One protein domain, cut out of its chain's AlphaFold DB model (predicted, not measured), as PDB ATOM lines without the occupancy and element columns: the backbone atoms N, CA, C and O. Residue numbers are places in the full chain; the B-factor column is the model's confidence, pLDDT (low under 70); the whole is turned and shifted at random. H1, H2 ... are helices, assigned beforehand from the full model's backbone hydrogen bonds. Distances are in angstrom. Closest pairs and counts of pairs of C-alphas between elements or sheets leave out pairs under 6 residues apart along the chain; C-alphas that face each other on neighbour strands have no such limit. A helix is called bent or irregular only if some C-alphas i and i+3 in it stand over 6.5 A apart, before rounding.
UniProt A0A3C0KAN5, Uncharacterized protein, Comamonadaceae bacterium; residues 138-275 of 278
ATOM      1  N   GLU A 138     -20.547  66.164 -20.308       81.25
ATOM      2  CA  GLU A 138     -19.531  66.277 -21.370       81.25
ATOM      3  C   GLU A 138     -18.291  65.416 -21.106       81.25
ATOM      4  O   GLU A 138     -17.663  64.931 -22.040       81.25
ATOM      5  N   ALA A 139     -17.971  65.198 -19.830       86.25
ATOM      6  CA  ALA A 139     -16.850  64.375 -19.396       86.25
ATOM      7  C   ALA A 139     -17.117  62.863 -19.517       86.25
ATOM      8  O   ALA A 139     -16.212  62.065 -19.289       86.25
ATOM      9  N   HIS A 140     -18.346  62.443 -19.841       91.56
ATOM     10  CA  HIS A 140     -18.665  61.026 -19.961       91.56
ATOM     11  C   HIS A 140     -17.960  60.418 -21.193       91.56
ATOM     12  O   HIS A 140     -18.116  60.955 -22.293       91.56
ATOM     13  N   PRO A 141     -17.264  59.268 -21.078       94.81
ATOM     14  CA  PRO A 141     -16.500  58.680 -22.186       94.81
ATOM     15  C   PRO A 141     -17.308  58.429 -23.469       94.81
ATOM     16  O   PRO A 141     -16.806  58.657 -24.566       94.81
ATOM     17  N   LEU A 142     -18.587  58.045 -23.350       96.00
ATOM     18  CA  LEU A 142     -19.504  57.963 -24.501       96.00
ATOM     19  C   LEU A 142     -19.582  59.280 -25.299       96.00
ATOM     20  O   LEU A 142     -19.574  59.251 -26.524       96.00
ATOM     21  N   MET A 143     -19.642  60.432 -24.623       94.44
ATOM     22  CA  MET A 143     -19.738  61.738 -25.285       94.44
ATOM     23  C   MET A 143     -18.442  62.068 -26.032       94.44
ATOM     24  O   MET A 143     -18.498  62.572 -27.151       94.44
ATOM     25  N   ALA A 144     -17.285  61.724 -25.457       94.69
ATOM     26  CA  ALA A 144     -15.993  61.862 -26.125       94.69
ATOM     27  C   ALA A 144     -15.882  60.945 -27.359       94.69
ATOM     28  O   ALA A 144     -15.445  61.390 -28.419       94.69
ATOM     29  N   ALA A 145     -16.335  59.693 -27.253       96.69
ATOM     30  CA  ALA A 145     -16.336  58.745 -28.367       96.69
ATOM     31  C   ALA A 145     -17.235  59.206 -29.528       96.69
ATOM     32  O   ALA A 145     -16.830  59.135 -30.688       96.69
ATOM     33  N   LEU A 146     -18.426  59.734 -29.217       96.00
ATOM     34  CA  LEU A 146     -19.333  60.316 -30.211       96.00
ATOM     35  C   LEU A 146     -18.721  61.553 -30.880       96.00
ATOM     36  O   LEU A 146     -18.754  61.644 -32.105       96.00
ATOM     37  N   ALA A 147     -18.107  62.454 -30.105       94.56
ATOM     38  CA  ALA A 147     -17.427  63.641 -30.630       94.56
ATOM     39  C   ALA A 147     -16.270  63.287 -31.580       94.56
ATOM     40  O   ALA A 147     -16.080  63.948 -32.597       94.56
ATOM     41  N   ALA A 148     -15.519  62.230 -31.260       94.12
ATOM     42  CA  ALA A 148     -14.418  61.735 -32.082       94.12
ATOM     43  C   ALA A 148     -14.879  60.877 -33.277       94.12
ATOM     44  O   ALA A 148     -14.059  60.463 -34.094       94.12
ATOM     45  N   GLY A 149     -16.175  60.564 -33.391       93.75
ATOM     46  CA  GLY A 149     -16.679  59.665 -34.429       93.75
ATOM     47  C   GLY A 149     -16.244  58.201 -34.260       93.75
ATOM     48  O   GLY A 149     -16.339  57.433 -35.220       93.75
ATOM     49  N   HIS A 150     -15.777  57.810 -33.070       96.06
ATOM     50  CA  HIS A 150     -15.268  56.472 -32.759       96.06
ATOM     51  C   HIS A 150     -16.419  55.511 -32.435       96.06
ATOM     52  O   HIS A 150     -16.765  55.296 -31.271       96.06
ATOM     53  N   ARG A 151     -17.018  54.915 -33.474       97.50
ATOM     54  CA  ARG A 151     -18.184  54.021 -33.348       97.50
ATOM     55  C   ARG A 151     -17.938  52.849 -32.400       97.50
ATOM     56  O   ARG A 151     -18.765  52.601 -31.526       97.50
ATOM     57  N   ALA A 152     -16.803  52.163 -32.549       98.25
ATOM     58  CA  ALA A 152     -16.474  50.993 -31.737       98.25
ATOM     59  C   ALA A 152     -16.363  51.333 -30.245       98.25
ATOM     60  O   ALA A 152     -16.921  50.635 -29.400       98.25
ATOM     61  N   GLU A 153     -15.713  52.455 -29.927       98.44
ATOM     62  CA  GLU A 153     -15.623  52.962 -28.559       98.44
ATOM     63  C   GLU A 153     -17.010  53.364 -28.034       98.44
ATOM     64  O   GLU A 153     -17.385  52.958 -26.939       98.44
ATOM     65  N   ALA A 154     -17.819  54.088 -28.816       98.25
ATOM     66  CA  ALA A 154     -19.171  54.477 -28.411       98.25
ATOM     67  C   ALA A 154     -20.071  53.257 -28.136       98.25
ATOM     68  O   ALA A 154     -20.784  53.231 -27.130       98.25
ATOM     69  N   TRP A 155     -19.992  52.224 -28.979       98.62
ATOM     70  CA  TRP A 155     -20.699  50.959 -28.783       98.62
ATOM     71  C   TRP A 155     -20.285  50.271 -27.479       98.62
ATOM     72  O   TRP A 155     -21.150  49.865 -26.698       98.62
ATOM     73  N   TYR A 156     -18.980  50.192 -27.201       98.62
ATOM     74  CA  TYR A 156     -18.467  49.621 -25.955       98.62
ATOM     75  C   TYR A 156     -18.954  50.414 -24.735       98.62
ATOM     76  O   TYR A 156     -19.503  49.831 -23.798       98.62
ATOM     77  N   GLN A 157     -18.859  51.747 -24.774       97.81
ATOM     78  CA  GLN A 157     -19.323  52.603 -23.682       97.81
ATOM     79  C   GLN A 157     -20.822  52.412 -23.420       97.81
ATOM     80  O   GLN A 157     -21.251  52.328 -22.266       97.81
ATOM     81  N   LEU A 158     -21.627  52.298 -24.479       97.12
ATOM     82  CA  LEU A 158     -23.060  52.044 -24.376       97.12
ATOM     83  C   LEU A 158     -23.350  50.673 -23.754       97.12
ATOM     84  O   LEU A 158     -24.150  50.592 -22.821       97.12
ATOM     85  N   ARG A 159     -22.682  49.619 -24.239       97.88
ATOM     86  CA  ARG A 159     -22.891  48.234 -23.803       97.88
ATOM     87  C   ARG A 159     -22.448  47.995 -22.359       97.88
ATOM     88  O   ARG A 159     -23.183  47.363 -21.600       97.88
ATOM     89  N   TYR A 160     -21.279  48.502 -21.971       96.75
ATOM     90  CA  TYR A 160     -20.631  48.131 -20.709       96.75
ATOM     91  C   TYR A 160     -20.732  49.203 -19.619       96.75
ATOM     92  O   TYR A 160     -20.918  48.843 -18.451       96.75
ATOM     93  N   ASN A 161     -20.713  50.493 -19.983       93.50
ATOM     94  CA  ASN A 161     -20.433  51.581 -19.029       93.50
ATOM     95  C   ASN A 161     -21.624  52.518 -18.776       93.50
ATOM     96  O   ASN A 161     -21.663  53.233 -17.778       93.50
ATOM     97  N   CYS A 162     -22.662  52.469 -19.614       91.56
ATOM     98  CA  CYS A 162     -23.828  53.354 -19.507       91.56
ATOM     99  C   CYS A 162     -24.959  52.833 -18.597       91.56
ATOM    100  O   CYS A 162     -26.084  53.341 -18.653       91.56
ATOM    101  N   TRP A 163     -24.713  51.839 -17.738       87.12
ATOM    102  CA  TRP A 163     -25.768  51.249 -16.899       87.12
ATOM    103  C   TRP A 163     -26.095  52.083 -15.647       87.12
ATOM    104  O   TRP A 163     -27.263  52.165 -15.289       87.12
ATOM    105  N   GLY A 164     -25.131  52.797 -15.040       82.44
ATOM    106  CA  GLY A 164     -25.359  53.682 -13.880       82.44
ATOM    107  C   GLY A 164     -24.683  53.203 -12.597       82.44
ATOM    108  O   GLY A 164     -23.638  52.575 -12.667       82.44
ATOM    109  N   TYR A 165     -25.248  53.561 -11.439       76.75
ATOM    110  CA  TYR A 165     -24.684  53.255 -10.112       76.75
ATOM    111  C   TYR A 165     -25.667  52.545  -9.161       76.75
ATOM    112  O   TYR A 165     -25.304  52.213  -8.035       76.75
ATOM    113  N   ALA A 166     -26.913  52.305  -9.587       83.19
ATOM    114  CA  ALA A 166     -27.921  51.601  -8.792       83.19
ATOM    115  C   ALA A 166     -27.649  50.089  -8.819       83.19
ATOM    116  O   ALA A 166     -28.132  49.377  -9.700       83.19
ATOM    117  N   ALA A 167     -26.801  49.617  -7.900       84.94
ATOM    118  CA  ALA A 167     -26.302  48.240  -7.872       84.94
ATOM    119  C   ALA A 167     -27.422  47.187  -7.766       84.94
ATOM    120  O   ALA A 167     -27.334  46.122  -8.372       84.94
ATOM    121  N   ASP A 168     -28.507  47.505  -7.060       88.00
ATOM    122  CA  ASP A 168     -29.709  46.675  -6.928       88.00
ATOM    123  C   ASP A 168     -30.461  46.482  -8.256       88.00
ATOM    124  O   ASP A 168     -31.123  45.464  -8.462       88.00
ATOM    125  N   LEU A 169     -30.311  47.424  -9.192       89.12
ATOM    126  CA  LEU A 169     -30.936  47.402 -10.516       89.12
ATOM    127  C   LEU A 169     -29.953  47.045 -11.643       89.12
ATOM    128  O   LEU A 169     -30.356  47.021 -12.811       89.12
ATOM    129  N   GLU A 170     -28.685  46.744 -11.325       92.75
ATOM    130  CA  GLU A 170     -27.598  46.577 -12.305       92.75
ATOM    131  C   GLU A 170     -27.981  45.603 -13.425       92.75
ATOM    132  O   GLU A 170     -27.870  45.939 -14.604       92.75
ATOM    133  N   ALA A 171     -28.492  44.418 -13.077       93.25
ATOM    134  CA  ALA A 171     -28.835  43.396 -14.063       93.25
ATOM    135  C   ALA A 171     -29.917  43.869 -15.049       93.25
ATOM    136  O   ALA A 171     -29.798  43.651 -16.254       93.25
ATOM    137  N   GLY A 172     -30.959  44.553 -14.565       92.38
ATOM    138  CA  GLY A 172     -32.008  45.105 -15.428       92.38
ATOM    139  C   GLY A 172     -31.480  46.217 -16.338       92.38
ATOM    140  O   GLY A 172     -31.796  46.255 -17.528       92.38
ATOM    141  N   LEU A 173     -30.620  47.086 -15.799       92.75
ATOM    142  CA  LEU A 173     -30.028  48.206 -16.533       92.75
ATOM    143  C   LEU A 173     -29.044  47.736 -17.608       92.75
ATOM    144  O   LEU A 173     -29.096  48.238 -18.734       92.75
ATOM    145  N   ARG A 174     -28.199  46.745 -17.299       95.31
ATOM    146  CA  ARG A 174     -27.288  46.106 -18.261       95.31
ATOM    147  C   ARG A 174     -28.045  45.352 -19.347       95.31
ATOM    148  O   ARG A 174     -27.715  45.513 -20.516       95.31
ATOM    149  N   LYS A 175     -29.113  44.623 -18.999       95.50
ATOM    150  CA  LYS A 175     -29.983  43.957 -19.984       95.50
ATOM    151  C   LYS A 175     -30.543  44.949 -21.013       95.50
ATOM    152  O   LYS A 175     -30.561  44.663 -22.204       95.50
ATOM    153  N   ARG A 176     -30.932  46.151 -20.573       93.94
ATOM    154  CA  ARG A 176     -31.353  47.236 -21.474       93.94
ATOM    155  C   ARG A 176     -30.197  47.798 -22.313       93.94
ATOM    156  O   ARG A 176     -30.391  48.030 -23.503       93.94
ATOM    157  N   ARG A 177     -28.997  47.966 -21.736       96.12
ATOM    158  CA  ARG A 177     -27.803  48.416 -22.482       96.12
ATOM    159  C   ARG A 177     -27.388  47.438 -23.585       96.12
ATOM    160  O   ARG A 177     -26.947  47.870 -24.647       96.12
ATOM    161  N   LEU A 178     -27.559  46.133 -23.369       97.25
ATOM    162  CA  LEU A 178     -27.344  45.118 -24.406       97.25
ATOM    163  C   LEU A 178     -28.240  45.366 -25.628       97.25
ATOM    164  O   LEU A 178     -27.757  45.349 -26.759       97.25
ATOM    165  N   MET A 179     -29.517  45.689 -25.411       95.94
ATOM    166  CA  MET A 179     -30.434  46.020 -26.503       95.94
ATOM    167  C   MET A 179     -30.084  47.338 -27.183       95.94
ATOM    168  O   MET A 179     -29.985  47.390 -28.402       95.94
ATOM    169  N   GLU A 180     -29.834  48.404 -26.426       96.69
ATOM    170  CA  GLU A 180     -29.504  49.694 -27.040       96.69
ATOM    171  C   GLU A 180     -28.171  49.653 -27.788       96.69
ATOM    172  O   GLU A 180     -28.061  50.275 -28.837       96.69
ATOM    173  N   SER A 181     -27.177  48.898 -27.310       97.75
ATOM    174  CA  SER A 181     -25.927  48.677 -28.054       97.75
ATOM    175  C   SER A 181     -26.120  47.833 -29.312       97.75
ATOM    176  O   SER A 181     -25.440  48.070 -30.306       97.75
ATOM    177  N   THR A 182     -27.083  46.912 -29.314       97.19
ATOM    178  CA  THR A 182     -27.479  46.172 -30.523       97.19
ATOM    179  C   THR A 182     -28.146  47.102 -31.539       97.19
ATOM    180  O   THR A 182     -27.771  47.088 -32.706       97.19
ATOM    181  N   VAL A 183     -29.050  47.982 -31.088       97.12
ATOM    182  CA  VAL A 183     -29.672  49.019 -31.933       97.12
ATOM    183  C   VAL A 183     -28.630  50.014 -32.455       97.12
ATOM    184  O   VAL A 183     -28.658  50.355 -33.631       97.12
ATOM    185  N   PHE A 184     -27.695  50.461 -31.611       97.81
ATOM    186  CA  PHE A 184     -26.616  51.366 -32.020       97.81
ATOM    187  C   PHE A 184     -25.709  50.721 -33.071       97.81
ATOM    188  O   PHE A 184     -25.354  51.377 -34.041       97.81
ATOM    189  N   GLY A 185     -25.374  49.439 -32.896       97.25
ATOM    190  CA  GLY A 185     -24.559  48.658 -33.821       97.25
ATOM    191  C   GLY A 185     -23.056  48.932 -33.697       97.25
ATOM    192  O   GLY A 185     -22.611  50.072 -33.604       97.25
ATOM    193  N   LEU A 186     -22.245  47.871 -33.716       98.06
ATOM    194  CA  LEU A 186     -20.781  47.994 -33.652       98.06
ATOM    195  C   LEU A 186     -20.174  48.489 -34.977       98.06
ATOM    196  O   LEU A 186     -19.142  49.153 -34.970       98.06
ATOM    197  N   TYR A 187     -20.849  48.212 -36.095       97.38
ATOM    198  CA  TYR A 187     -20.378  48.495 -37.451       97.38
ATOM    199  C   TYR A 187     -21.344  49.410 -38.199       97.38
ATOM    200  O   TYR A 187     -22.545  49.394 -37.911       97.38
ATOM    201  N   ASP A 188     -20.829  50.171 -39.162       94.25
ATOM    202  CA  ASP A 188     -21.618  50.883 -40.167       94.25
ATOM    203  C   ASP A 188     -22.442  49.876 -41.001       94.25
ATOM    204  O   ASP A 188     -23.630  50.088 -41.243       94.25
ATOM    205  N   ASP A 189     -21.815  48.766 -41.418       93.75
ATOM    206  CA  ASP A 189     -22.456  47.619 -42.074       93.75
ATOM    207  C   ASP A 189     -21.738  46.310 -41.678       93.75
ATOM    208  O   ASP A 189     -20.624  46.055 -42.142       93.75
ATOM    209  N   PRO A 190     -22.351  45.439 -40.852       92.50
ATOM    210  CA  PRO A 190     -21.714  44.201 -40.399       92.50
ATOM    211  C   PRO A 190     -21.472  43.181 -41.524       92.50
ATOM    212  O   PRO A 190     -20.699  42.244 -41.329       92.50
ATOM    213  N   SER A 191     -22.114  43.335 -42.688       92.88
ATOM    214  CA  SER A 191     -21.882  42.479 -43.859       92.88
ATOM    215  C   SER A 191     -20.696  42.938 -44.714       92.88
ATOM    216  O   SER A 191     -20.200  42.166 -45.535       92.88
ATOM    217  N   GLN A 192     -20.224  44.175 -44.515       94.00
ATOM    218  CA  GLN A 192     -19.159  44.805 -45.298       94.00
ATOM    219  C   GLN A 192     -18.218  45.629 -44.409       94.00
ATOM    220  O   GLN A 192     -18.098  46.847 -44.554       94.00
ATOM    221  N   VAL A 193     -17.523  44.953 -43.494       96.56
ATOM    222  CA  VAL A 193     -16.577  45.605 -42.579       96.56
ATOM    223  C   VAL A 193     -15.245  45.880 -43.277       96.56
ATOM    224  O   VAL A 193     -14.570  44.967 -43.754       96.56
ATOM    225  N   GLY A 194     -14.860  47.156 -43.320       94.69
ATOM    226  CA  GLY A 194     -13.569  47.598 -43.853       94.69
ATOM    227  C   GLY A 194     -12.422  47.424 -42.852       94.69
ATOM    228  O   GLY A 194     -12.636  47.315 -41.647       94.69
ATOM    229  N   ILE A 195     -11.177  47.454 -43.338       96.06
ATOM    230  CA  ILE A 195      -9.987  47.250 -42.491       96.06
ATOM    231  C   ILE A 195      -9.831  48.330 -41.419       96.06
ATOM    232  O   ILE A 195      -9.499  48.004 -40.282       96.06
ATOM    233  N   ASP A 196     -10.099  49.595 -41.738       94.81
ATOM    234  CA  ASP A 196      -9.964  50.678 -40.757       94.81
ATOM    235  C   ASP A 196     -11.018  50.583 -39.646       94.81
ATOM    236  O   ASP A 196     -10.715  50.808 -38.477       94.81
ATOM    237  N   GLU A 197     -12.239  50.169 -39.986       95.75
ATOM    238  CA  GLU A 197     -13.287  49.890 -39.002       95.75
ATOM    239  C   GLU A 197     -12.919  48.683 -38.129       95.75
ATOM    240  O   GLU A 197     -13.022  48.741 -36.904       95.75
ATOM    241  N   ALA A 198     -12.398  47.612 -38.736       97.56
ATOM    242  CA  ALA A 198     -11.935  46.441 -38.003       97.56
ATOM    243  C   ALA A 198     -10.766  46.759 -37.050       97.56
ATOM    244  O   ALA A 198     -10.716  46.222 -35.943       97.56
ATOM    245  N   ARG A 199      -9.856  47.665 -37.438       96.31
ATOM    246  CA  ARG A 199      -8.779  48.169 -36.569       96.31
ATOM    247  C   ARG A 199      -9.322  48.937 -35.370       96.31
ATOM    248  O   ARG A 199      -8.892  48.661 -34.257       96.31
ATOM    249  N   GLN A 200     -10.314  49.811 -35.558       96.69
ATOM    250  CA  GLN A 200     -10.954  50.508 -34.433       96.69
ATOM    251  C   GLN A 200     -11.599  49.532 -33.438       96.69
ATOM    252  O   GLN A 200     -11.531  49.741 -32.228       96.69
ATOM    253  N   VAL A 201     -12.197  48.440 -33.931       98.12
ATOM    254  CA  VAL A 201     -12.725  47.372 -33.067       98.12
ATOM    255  C   VAL A 201     -11.599  46.650 -32.323       98.12
ATOM    256  O   VAL A 201     -11.726  46.410 -31.123       98.12
ATOM    257  N   ALA A 202     -10.491  46.332 -32.997       96.62
ATOM    258  CA  ALA A 202      -9.334  45.701 -32.363       96.62
ATOM    259  C   ALA A 202      -8.716  46.589 -31.268       96.62
ATOM    260  O   ALA A 202      -8.454  46.101 -30.172       96.62
ATOM    261  N   GLU A 203      -8.556  47.889 -31.525       96.50
ATOM    262  CA  GLU A 203      -8.063  48.872 -30.550       96.50
ATOM    263  C   GLU A 203      -8.992  49.011 -29.338       96.50
ATOM    264  O   GLU A 203      -8.528  49.100 -28.201       96.50
ATOM    265  N   MET A 204     -10.309  49.011 -29.567       97.81
ATOM    266  CA  MET A 204     -11.306  49.024 -28.496       97.81
ATOM    267  C   MET A 204     -11.173  47.776 -27.612       97.81
ATOM    268  O   MET A 204     -11.131  47.892 -26.387       97.81
ATOM    269  N   ILE A 205     -11.041  46.588 -28.215       96.06
ATOM    270  CA  ILE A 205     -10.861  45.341 -27.463       96.06
ATOM    271  C   ILE A 205      -9.537  45.316 -26.712       96.06
ATOM    272  O   ILE A 205      -9.523  44.896 -25.559       96.06
ATOM    273  N   ASP A 206      -8.440  45.755 -27.323       95.56
ATOM    274  CA  ASP A 206      -7.137  45.800 -26.661       95.56
ATOM    275  C   ASP A 206      -7.185  46.665 -25.394       95.56
ATOM    276  O   ASP A 206      -6.813  46.214 -24.308       95.56
ATOM    277  N   ARG A 207      -7.774  47.862 -25.506       97.00
ATOM    278  CA  ARG A 207      -7.924  48.806 -24.393       97.00
ATOM    279  C   ARG A 207      -8.808  48.275 -23.265       97.00
ATOM    280  O   ARG A 207      -8.506  48.507 -22.097       97.00
ATOM    281  N   HIS A 208      -9.892  47.575 -23.605       97.19
ATOM    282  CA  HIS A 208     -10.975  47.268 -22.659       97.19
ATOM    283  C   HIS A 208     -11.146  45.780 -22.340       97.19
ATOM    284  O   HIS A 208     -12.094  45.398 -21.651       97.19
ATOM    285  N   ARG A 209     -10.228  44.918 -22.798       95.19
ATOM    286  CA  ARG A 209     -10.306  43.449 -22.662       95.19
ATOM    287  C   ARG A 209     -10.651  42.987 -21.251       95.19
ATOM    288  O   ARG A 209     -11.497  42.109 -21.080       95.19
ATOM    289  N   ALA A 210      -9.954  43.531 -20.253       95.12
ATOM    290  CA  ALA A 210     -10.103  43.110 -18.864       95.12
ATOM    291  C   ALA A 210     -11.520  43.388 -18.343       95.12
ATOM    292  O   ALA A 210     -12.147  42.505 -17.762       95.12
ATOM    293  N   GLU A 211     -12.047  44.580 -18.616       96.62
ATOM    294  CA  GLU A 211     -13.387  44.979 -18.189       96.62
ATOM    295  C   GLU A 211     -14.481  44.222 -18.943       96.62
ATOM    296  O   GLU A 211     -15.423  43.734 -18.320       96.62
ATOM    297  N   ILE A 212     -14.331  44.052 -20.261       97.38
ATOM    298  CA  ILE A 212     -15.249  43.235 -21.063       97.38
ATOM    299  C   ILE A 212     -15.342  41.835 -20.457       97.38
ATOM    300  O   ILE A 212     -16.434  41.386 -20.120       97.38
ATOM    301  N   ASN A 213     -14.208  41.167 -20.233       95.75
ATOM    302  CA  ASN A 213     -14.215  39.833 -19.638       95.75
ATOM    303  C   ASN A 213     -14.818  39.820 -18.231       95.75
ATOM    304  O   ASN A 213     -15.588  38.915 -17.926       95.75
ATOM    305  N   GLN A 214     -14.528  40.815 -17.390       96.19
ATOM    306  CA  GLN A 214     -15.105  40.905 -16.048       96.19
ATOM    307  C   GLN A 214     -16.637  41.011 -16.084       96.19
ATOM    308  O   GLN A 214     -17.327  40.359 -15.295       96.19
ATOM    309  N   VAL A 215     -17.187  41.832 -16.981       96.62
ATOM    310  CA  VAL A 215     -18.641  41.985 -17.123       96.62
ATOM    311  C   VAL A 215     -19.262  40.726 -17.724       96.62
ATOM    312  O   VAL A 215     -20.265  40.237 -17.203       96.62
ATOM    313  N   GLU A 216     -18.661  40.167 -18.773       97.75
ATOM    314  CA  GLU A 216     -19.166  38.966 -19.445       97.75
ATOM    315  C   GLU A 216     -19.136  37.729 -18.525       97.75
ATOM    316  O   GLU A 216     -20.095  36.964 -18.514       97.75
ATOM    317  N   GLN A 217     -18.129  37.582 -17.650       97.44
ATOM    318  CA  GLN A 217     -18.093  36.535 -16.608       97.44
ATOM    319  C   GLN A 217     -19.290  36.594 -15.649       97.44
ATOM    320  O   GLN A 217     -19.662  35.589 -15.042       97.44
ATOM    321  N   ARG A 218     -19.900  37.767 -15.471       96.81
ATOM    322  CA  ARG A 218     -21.083  37.934 -14.618       96.81
ATOM    323  C   ARG A 218     -22.375  37.772 -15.411       96.81
ATOM    324  O   ARG A 218     -23.325  37.197 -14.886       96.81
ATOM    325  N   PHE A 219     -22.420  38.307 -16.630       97.31
ATOM    326  CA  PHE A 219     -23.681  38.644 -17.293       97.31
ATOM    327  C   PHE A 219     -23.859  38.134 -18.730       97.31
ATOM    328  O   PHE A 219     -24.892  38.421 -19.337       97.31
ATOM    329  N   GLY A 220     -22.901  37.402 -19.288       96.69
ATOM    330  CA  GLY A 220     -22.981  36.929 -20.666       96.69
ATOM    331  C   GLY A 220     -21.998  35.800 -20.925       96.69
ATOM    332  O   GLY A 220     -21.993  34.818 -20.189       96.69
ATOM    333  N   GLN A 221     -21.167  35.953 -21.953       96.62
ATOM    334  CA  GLN A 221     -20.166  34.960 -22.341       96.62
ATOM    335  C   GLN A 221     -18.838  35.665 -22.610       96.62
ATOM    336  O   GLN A 221     -18.768  36.617 -23.385       96.62
ATOM    337  N   THR A 222     -17.771  35.209 -21.957       95.44
ATOM    338  CA  THR A 222     -16.436  35.822 -22.070       95.44
ATOM    339  C   THR A 222     -15.870  35.759 -23.489       95.44
ATOM    340  O   THR A 222     -16.309  34.962 -24.319       95.44
ATOM    341  N   LEU A 223     -14.803  36.522 -23.757       93.50
ATOM    342  CA  LEU A 223     -14.063  36.435 -25.026       93.50
ATOM    343  C   LEU A 223     -13.535  35.014 -25.307       93.50
ATOM    344  O   LEU A 223     -13.398  34.627 -26.465       93.50
ATOM    345  N   ALA A 224     -13.288  34.223 -24.257       92.12
ATOM    346  CA  ALA A 224     -12.871  32.827 -24.358       92.12
ATOM    347  C   ALA A 224     -14.028  31.844 -24.633       92.12
ATOM    348  O   ALA A 224     -13.788  30.657 -24.826       92.12
ATOM    349  N   GLY A 225     -15.279  32.312 -24.651       93.44
ATOM    350  CA  GLY A 225     -16.460  31.464 -24.814       93.44
ATOM    351  C   GLY A 225     -16.939  30.800 -23.520       93.44
ATOM    352  O   GLY A 225     -17.798  29.929 -23.572       93.44
ATOM    353  N   VAL A 226     -16.392  31.184 -22.363       95.06
ATOM    354  CA  VAL A 226     -16.852  30.692 -21.054       95.06
ATOM    355  C   VAL A 226     -18.129  31.426 -20.656       95.06
ATOM    356  O   VAL A 226     -18.133  32.660 -20.642       95.06
ATOM    357  N   GLU A 227     -19.171  30.665 -20.320       97.06
ATOM    358  CA  GLU A 227     -20.448  31.174 -19.809       97.06
ATOM    359  C   GLU A 227     -20.277  31.903 -18.474       97.06
ATOM    360  O   GLU A 227     -19.533  31.472 -17.590       97.06
ATOM    361  N   GLY A 228     -20.980  33.021 -18.332       96.31
ATOM    362  CA  GLY A 228     -21.020  33.801 -17.110       96.31
ATOM    363  C   GLY A 228     -22.021  33.269 -16.083       96.31
ATOM    364  O   GLY A 228     -22.750  32.304 -16.298       96.31
ATOM    365  N   GLN A 229     -22.086  33.941 -14.933       96.88
ATOM    366  CA  GLN A 229     -22.976  33.563 -13.824       96.88
ATOM    367  C   GLN A 229     -24.467  33.681 -14.171       96.88
ATOM    368  O   GLN A 229     -25.296  32.933 -13.651       96.88
ATOM    369  N   ARG A 230     -24.824  34.653 -15.010       96.44
ATOM    370  CA  ARG A 230     -26.190  34.905 -15.460       96.44
ATOM    371  C   ARG A 230     -26.163  35.303 -16.919       96.44
ATOM    372  O   ARG A 230     -25.572  36.313 -17.256       96.44
ATOM    373  N   ASP A 231     -26.909  34.609 -17.758       96.81
ATOM    374  CA  ASP A 231     -27.023  34.998 -19.158       96.81
ATOM    375  C   ASP A 231     -28.055  36.132 -19.323       96.81
ATOM    376  O   ASP A 231     -29.270  35.897 -19.337       96.81
ATOM    377  N   LEU A 232     -27.592  37.388 -19.373       97.81
ATOM    378  CA  LEU A 232     -28.450  38.532 -19.692       97.81
ATOM    379  C   LEU A 232     -28.716  38.670 -21.189       97.81
ATOM    380  O   LEU A 232     -29.694  39.326 -21.542       97.81
ATOM    381  N   ILE A 233     -27.898  38.060 -22.047       98.06
ATOM    382  CA  ILE A 233     -28.078  38.085 -23.500       98.06
ATOM    383  C   ILE A 233     -29.345  37.302 -23.853       98.06
ATOM    384  O   ILE A 233     -30.282  37.878 -24.409       98.06
ATOM    385  N   ALA A 234     -29.456  36.049 -23.406       97.69
ATOM    386  CA  ALA A 234     -30.660  35.244 -23.607       97.69
ATOM    387  C   ALA A 234     -31.898  35.871 -22.950       97.69
ATOM    388  O   ALA A 234     -32.998  35.826 -23.503       97.69
ATOM    389  N   GLN A 235     -31.743  36.495 -21.775       97.44
ATOM    390  CA  GLN A 235     -32.853  37.199 -21.126       97.44
ATOM    391  C   GLN A 235     -33.307  38.414 -21.927       97.44
ATOM    392  O   GLN A 235     -34.508  38.637 -22.036       97.44
ATOM    393  N   ALA A 236     -32.380  39.198 -22.476       96.38
ATOM    394  CA  ALA A 236     -32.725  40.327 -23.323       96.38
ATOM    395  C   ALA A 236     -33.472  39.834 -24.571       96.38
ATOM    396  O   ALA A 236     -34.571  40.313 -24.838       96.38
ATOM    397  N   ASN A 237     -32.935  38.829 -25.269       97.31
ATOM    398  CA  ASN A 237     -33.535  38.288 -26.493       97.31
ATOM    399  C   ASN A 237     -34.950  37.740 -26.269       97.31
ATOM    400  O   ASN A 237     -35.840  37.955 -27.088       97.31
ATOM    401  N   ARG A 238     -35.186  37.086 -25.129       96.25
ATOM    402  CA  ARG A 238     -36.516  36.597 -24.749       96.25
ATOM    403  C   ARG A 238     -37.479  37.726 -24.371       96.25
ATOM    404  O   ARG A 238     -38.650  37.668 -24.733       96.25
ATOM    405  N   ASP A 239     -37.013  38.702 -23.595       94.44
ATOM    406  CA  ASP A 239     -37.889  39.700 -22.973       94.44
ATOM    407  C   ASP A 239     -38.205  40.892 -23.905       94.44
ATOM    408  O   ASP A 239     -39.150  41.626 -23.626       94.44
ATOM    409  N   TYR A 240     -37.455  41.076 -25.003       93.50
ATOM    410  CA  TYR A 240     -37.661  42.156 -25.986       93.50
ATOM    411  C   TYR A 240     -37.837  41.638 -27.432       93.50
ATOM    412  O   TYR A 240     -37.030  41.939 -28.320       93.50
ATOM    413  N   PRO A 241     -38.872  40.819 -27.697       93.38
ATOM    414  CA  PRO A 241     -39.029  40.122 -28.971       93.38
ATOM    415  C   PRO A 241     -39.258  41.058 -30.166       93.38
ATOM    416  O   PRO A 241     -38.851  40.739 -31.284       93.38
ATOM    417  N   GLY A 242     -39.883  42.220 -29.978       92.19
ATOM    418  CA  GLY A 242     -40.084  43.183 -31.052       92.19
ATOM    419  C   GLY A 242     -38.790  43.899 -31.425       92.19
ATOM    420  O   GLY A 242     -38.534  44.076 -32.621       92.19
ATOM    421  N   ILE A 243     -37.932  44.228 -30.448       93.94
ATOM    422  CA  ILE A 243     -36.567  44.705 -30.729       93.94
ATOM    423  C   ILE A 243     -35.801  43.632 -31.516       93.94
ATOM    424  O   ILE A 243     -35.286  43.933 -32.594       93.94
ATOM    425  N   VAL A 244     -35.818  42.376 -31.059       95.69
ATOM    426  CA  VAL A 244     -35.152  41.261 -31.759       95.69
ATOM    427  C   VAL A 244     -35.653  41.111 -33.194       95.69
ATOM    428  O   VAL A 244     -34.857  41.011 -34.124       95.69
ATOM    429  N   SER A 245     -36.967  41.178 -33.414       95.19
ATOM    430  CA  SER A 245     -37.543  41.067 -34.762       95.19
ATOM    431  C   SER A 245     -37.124  42.197 -35.714       95.19
ATOM    432  O   SER A 245     -37.207  42.038 -36.932       95.19
ATOM    433  N   THR A 246     -36.688  43.342 -35.178       94.38
ATOM    434  CA  THR A 246     -36.355  44.540 -35.961       94.38
ATOM    435  C   THR A 246     -34.851  44.705 -36.184       94.38
ATOM    436  O   THR A 246     -34.456  45.115 -37.277       94.38
ATOM    437  N   TRP A 247     -34.025  44.415 -35.174       94.94
ATOM    438  CA  TRP A 247     -32.569  44.637 -35.203       94.94
ATOM    439  C   TRP A 247     -31.736  43.356 -35.078       94.94
ATOM    440  O   TRP A 247     -30.519  43.417 -35.226       94.94
ATOM    441  N   GLY A 248     -32.375  42.204 -34.877       95.75
ATOM    442  CA  GLY A 248     -31.703  40.937 -34.614       95.75
ATOM    443  C   GLY A 248     -31.484  40.687 -33.124       95.75
ATOM    444  O   GLY A 248     -31.740  41.539 -32.270       95.75
ATOM    445  N   GLU A 249     -31.031  39.477 -32.817       97.44
ATOM    446  CA  GLU A 249     -30.677  39.080 -31.460       97.44
ATOM    447  C   GLU A 249     -29.462  39.864 -30.954       97.44
ATOM    448  O   GLU A 249     -28.552  40.200 -31.715       97.44
ATOM    449  N   VAL A 250     -29.430  40.124 -29.647       97.81
ATOM    450  CA  VAL A 250     -28.227  40.586 -28.958       97.81
ATOM    451  C   VAL A 250     -27.151  39.522 -29.154       97.81
ATOM    452  O   VAL A 250     -27.347  38.391 -28.702       97.81
ATOM    453  N   PRO A 251     -26.008  39.869 -29.765       97.62
ATOM    454  CA  PRO A 251     -24.917  38.929 -29.929       97.62
ATOM    455  C   PRO A 251     -24.129  38.768 -28.624       97.62
ATOM    456  O   PRO A 251     -23.982  39.713 -27.824       97.62
ATOM    457  N   THR A 252     -23.526  37.594 -28.453       97.88
ATOM    458  CA  THR A 252     -22.353  37.425 -27.587       97.88
ATOM    459  C   THR A 252     -21.233  38.358 -28.035       97.88
ATOM    460  O   THR A 252     -21.185  38.806 -29.185       97.88
ATOM    461  N   ILE A 253     -20.285  38.659 -27.143       97.44
ATOM    462  CA  ILE A 253     -19.139  39.489 -27.531       97.44
ATOM    463  C   ILE A 253     -18.353  38.854 -28.689       97.44
ATOM    464  O   ILE A 253     -17.904  39.553 -29.588       97.44
ATOM    465  N   ARG A 254     -18.246  37.521 -28.739       95.94
ATOM    466  CA  ARG A 254     -17.543  36.817 -29.821       95.94
ATOM    467  C   ARG A 254     -18.251  36.971 -31.165       95.94
ATOM    468  O   ARG A 254     -17.589  37.245 -32.164       95.94
ATOM    469  N   GLU A 255     -19.573  36.834 -31.188       97.38
ATOM    470  CA  GLU A 255     -20.379  37.056 -32.395       97.38
ATOM    471  C   GLU A 255     -20.305  38.514 -32.854       97.38
ATOM    472  O   GLU A 255     -20.093  38.771 -34.038       97.38
ATOM    473  N   ALA A 256     -20.384  39.466 -31.919       97.69
ATOM    474  CA  ALA A 256     -20.253  40.888 -32.224       97.69
ATOM    475  C   ALA A 256     -18.900  41.209 -32.881       97.69
ATOM    476  O   ALA A 256     -18.829  42.035 -33.786       97.69
ATOM    477  N   LEU A 257     -17.821  40.545 -32.464       97.44
ATOM    478  CA  LEU A 257     -16.471  40.781 -32.978       97.44
ATOM    479  C   LEU A 257     -16.125  39.992 -34.250       97.44
ATOM    480  O   LEU A 257     -15.102  40.272 -34.881       97.44
ATOM    481  N   ALA A 258     -16.949  39.016 -34.640       96.69
ATOM    482  CA  ALA A 258     -16.657  38.135 -35.769       96.69
ATOM    483  C   ALA A 258     -16.426  38.897 -37.094       96.69
ATOM    484  O   ALA A 258     -15.454  38.573 -37.782       96.69
ATOM    485  N   PRO A 259     -17.225  39.925 -37.452       97.81
ATOM    486  CA  PRO A 259     -17.001  40.694 -38.676       97.81
ATOM    487  C   PRO A 259     -15.626  41.383 -38.737       97.81
ATOM    488  O   PRO A 259     -14.915  41.223 -39.729       97.81
ATOM    489  N   ALA A 260     -15.194  42.066 -37.666       97.94
ATOM    490  CA  ALA A 260     -13.858  42.671 -37.593       97.94
ATOM    491  C   ALA A 260     -12.740  41.625 -37.693       97.94
ATOM    492  O   ALA A 260     -11.797  41.786 -38.470       97.94
ATOM    493  N   ARG A 261     -12.866  40.520 -36.945       96.56
ATOM    494  CA  ARG A 261     -11.907  39.407 -36.987       96.56
ATOM    495  C   ARG A 261     -11.752  38.860 -38.407       96.56
ATOM    496  O   ARG A 261     -10.631  38.629 -38.852       96.56
ATOM    497  N   ASN A 262     -12.863  38.657 -39.114       96.50
ATOM    498  CA  ASN A 262     -12.859  38.122 -40.474       96.50
ATOM    499  C   ASN A 262     -12.216  39.100 -41.468       96.50
ATOM    500  O   ASN A 262     -11.433  38.668 -42.311       96.50
ATOM    501  N   ALA A 263     -12.488  40.402 -41.342       96.94
ATOM    502  CA  ALA A 263     -11.873  41.429 -42.182       96.94
ATOM    503  C   ALA A 263     -10.343  41.485 -42.001       96.94
ATOM    504  O   ALA A 263      -9.603  41.487 -42.985       96.94
ATOM    505  N   LEU A 264      -9.855  41.458 -40.756       96.56
ATOM    506  CA  LEU A 264      -8.415  41.445 -40.462       96.56
ATOM    507  C   LEU A 264      -7.739  40.164 -40.960       96.56
ATOM    508  O   LEU A 264      -6.684  40.235 -41.589       96.56
ATOM    509  N   MET A 265      -8.377  39.006 -40.755       95.38
ATOM    510  CA  MET A 265      -7.886  37.719 -41.252       95.38
ATOM    511  C   MET A 265      -7.771  37.708 -42.781       95.38
ATOM    512  O   MET A 265      -6.748  37.282 -43.312       95.38
ATOM    513  N   ALA A 266      -8.787  38.206 -43.493       95.06
ATOM    514  CA  ALA A 266      -8.775  38.287 -44.952       95.06
ATOM    515  C   ALA A 266      -7.655  39.201 -45.490       95.06
ATOM    516  O   ALA A 266      -7.151  38.970 -46.586       95.06
ATOM    517  N   ALA A 267      -7.235  40.201 -44.710       94.50
ATOM    518  CA  ALA A 267      -6.105  41.072 -45.024       94.50
ATOM    519  C   ALA A 267      -4.740  40.539 -44.546       94.50
ATOM    520  O   ALA A 267      -3.734  41.231 -44.707       94.50
ATOM    521  N   GLY A 268      -4.680  39.341 -43.950       93.00
ATOM    522  CA  GLY A 268      -3.441  38.766 -43.416       93.00
ATOM    523  C   GLY A 268      -2.887  39.506 -42.193       93.00
ATOM    524  O   GLY A 268      -1.681  39.471 -41.955       93.00
ATOM    525  N   LEU A 269      -3.744  40.204 -41.444       92.94
ATOM    526  CA  LEU A 269      -3.377  40.940 -40.231       92.94
ATOM    527  C   LEU A 269      -3.567  40.079 -38.975       92.94
ATOM    528  O   LEU A 269      -4.318  39.102 -38.981       92.94
ATOM    529  N   ASP A 270      -2.882  40.455 -37.891       86.75
ATOM    530  CA  ASP A 270      -2.976  39.749 -36.612       86.75
ATOM    531  C   ASP A 270      -4.404  39.791 -36.042       86.75
ATOM    532  O   ASP A 270      -5.074  40.825 -36.020       86.75
ATOM    533  N   ILE A 271      -4.847  38.634 -35.558       88.19
ATOM    534  CA  ILE A 271      -6.150  38.418 -34.928       88.19
ATOM    535  C   ILE A 271      -6.019  37.906 -33.490       88.19
ATOM    536  O   ILE A 271      -7.026  37.526 -32.893       88.19
ATOM    537  N   GLY A 272      -4.808  37.881 -32.919       84.25
ATOM    538  CA  GLY A 272      -4.535  37.398 -31.565       84.25
ATOM    539  C   GLY A 272      -5.413  38.064 -30.509       84.25
ATOM    540  O   GLY A 272      -5.873  37.406 -29.579       84.25
ATOM    541  N   LEU A 273      -5.768  39.335 -30.720       83.31
ATOM    542  CA  LEU A 273      -6.668  40.079 -29.843       83.31
ATOM    543  C   LEU A 273      -8.093  39.493 -29.770       83.31
ATOM    544  O   LEU A 273      -8.783  39.700 -28.771       83.31
ATOM    545  N   PHE A 274      -8.538  38.753 -30.781       83.12
ATOM    546  CA  PHE A 274      -9.872  38.146 -30.830       83.12
ATOM    547  C   PHE A 274      -9.903  36.716 -30.287       83.12
ATOM    548  O   PHE A 274     -10.980  36.136 -30.143       83.12
ATOM    549  N   ASN A 275      -8.737  36.137 -30.011       75.81
ATOM    550  CA  ASN A 275      -8.625  34.783 -29.498       75.81
ATOM    551  C   ASN A 275      -8.671  34.785 -27.958       75.81
ATOM    552  O   ASN A 275      -8.372  35.808 -27.326       75.81
TER     553      ASN A 275
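What this domain is: This is residues 138 to 275 of the 278 residues of an uncharacterized protein of Comamonadaceae bacterium (UniProt A0A3C0KAN5). The long helix H4 turns a corner, and its first arm H4a lies side by side with H2 and H3 in a row that has H2 in the middle. H1 folds back on H2 at one side of this row; toward the other side, H5 crosses H3 and H7 crosses H4a. The printed part has 138 residues, with seven named helices, H1 to H7, and no named strand: all helix. It is compact, with a radius of gyration of the C-alphas of 14.5 A, and spans 44 by 34 by 30 A.

How they stand to each other: H4, residues 195 to 219, was assigned as one helix by its hydrogen bonds but is bent: C-alphas 207 and 210 are 8.2 A apart, and arms H4a, 195 to 207, and H4b, 210 to 219, stand about perpendicular at 81 degrees. H4a, with residues 200 to 204 alone, touches H2, residues 151 to 161, closest C-alphas Ala 152 and Val 201, 5.4 A. H2 forms hairpins with H1, residues 141 to 147, closest C-alphas Ala 154 and Ala 145, 5.1 A, and with H3, residues 167 to 184, closest C-alphas Arg 159 and Arg 177, 5.1 A. H7, residues 253 to 266, touches H4a at a steep tilt of 48 degrees, closest C-alphas Ala 260 and Ala 198, 4.3 A. H3, with residues 171 to 179 alone, touches H5, residues 232 to 239, about perpendicular at 75 degrees, closest C-alphas Lys 175 and Ala 236, 5.6 A. H6, residues 241 to 247, only just touches H3, with 3 pairs of C-alphas within 8 A. Every O i to N i+4 pair is within hydrogen-bond range except in H3, 11 of 14, H4b, 5 of 6, and H7, 8 of 10.

Where its parts are: H1 begins at C-alpha 141 (-16.500, 58.680, -22.186); H7, 20.3 A long, ends at C-alpha 266 (-8.775, 38.287, -44.952). H3 measures 24.4 A and H4a 18.3 A. H3 and H7 are irregular: C-alphas 168 and 171 are 7.9 A apart, 256 and 259 7.2 A.

The domain as a whole: The farthest C-alphas, Asp 168 and Gly 268, are 45.7 A apart. The printed part has no cut; the link from H4 to H5, residues 220 to 231, is long. No printed residue is under 70 in pLDDT.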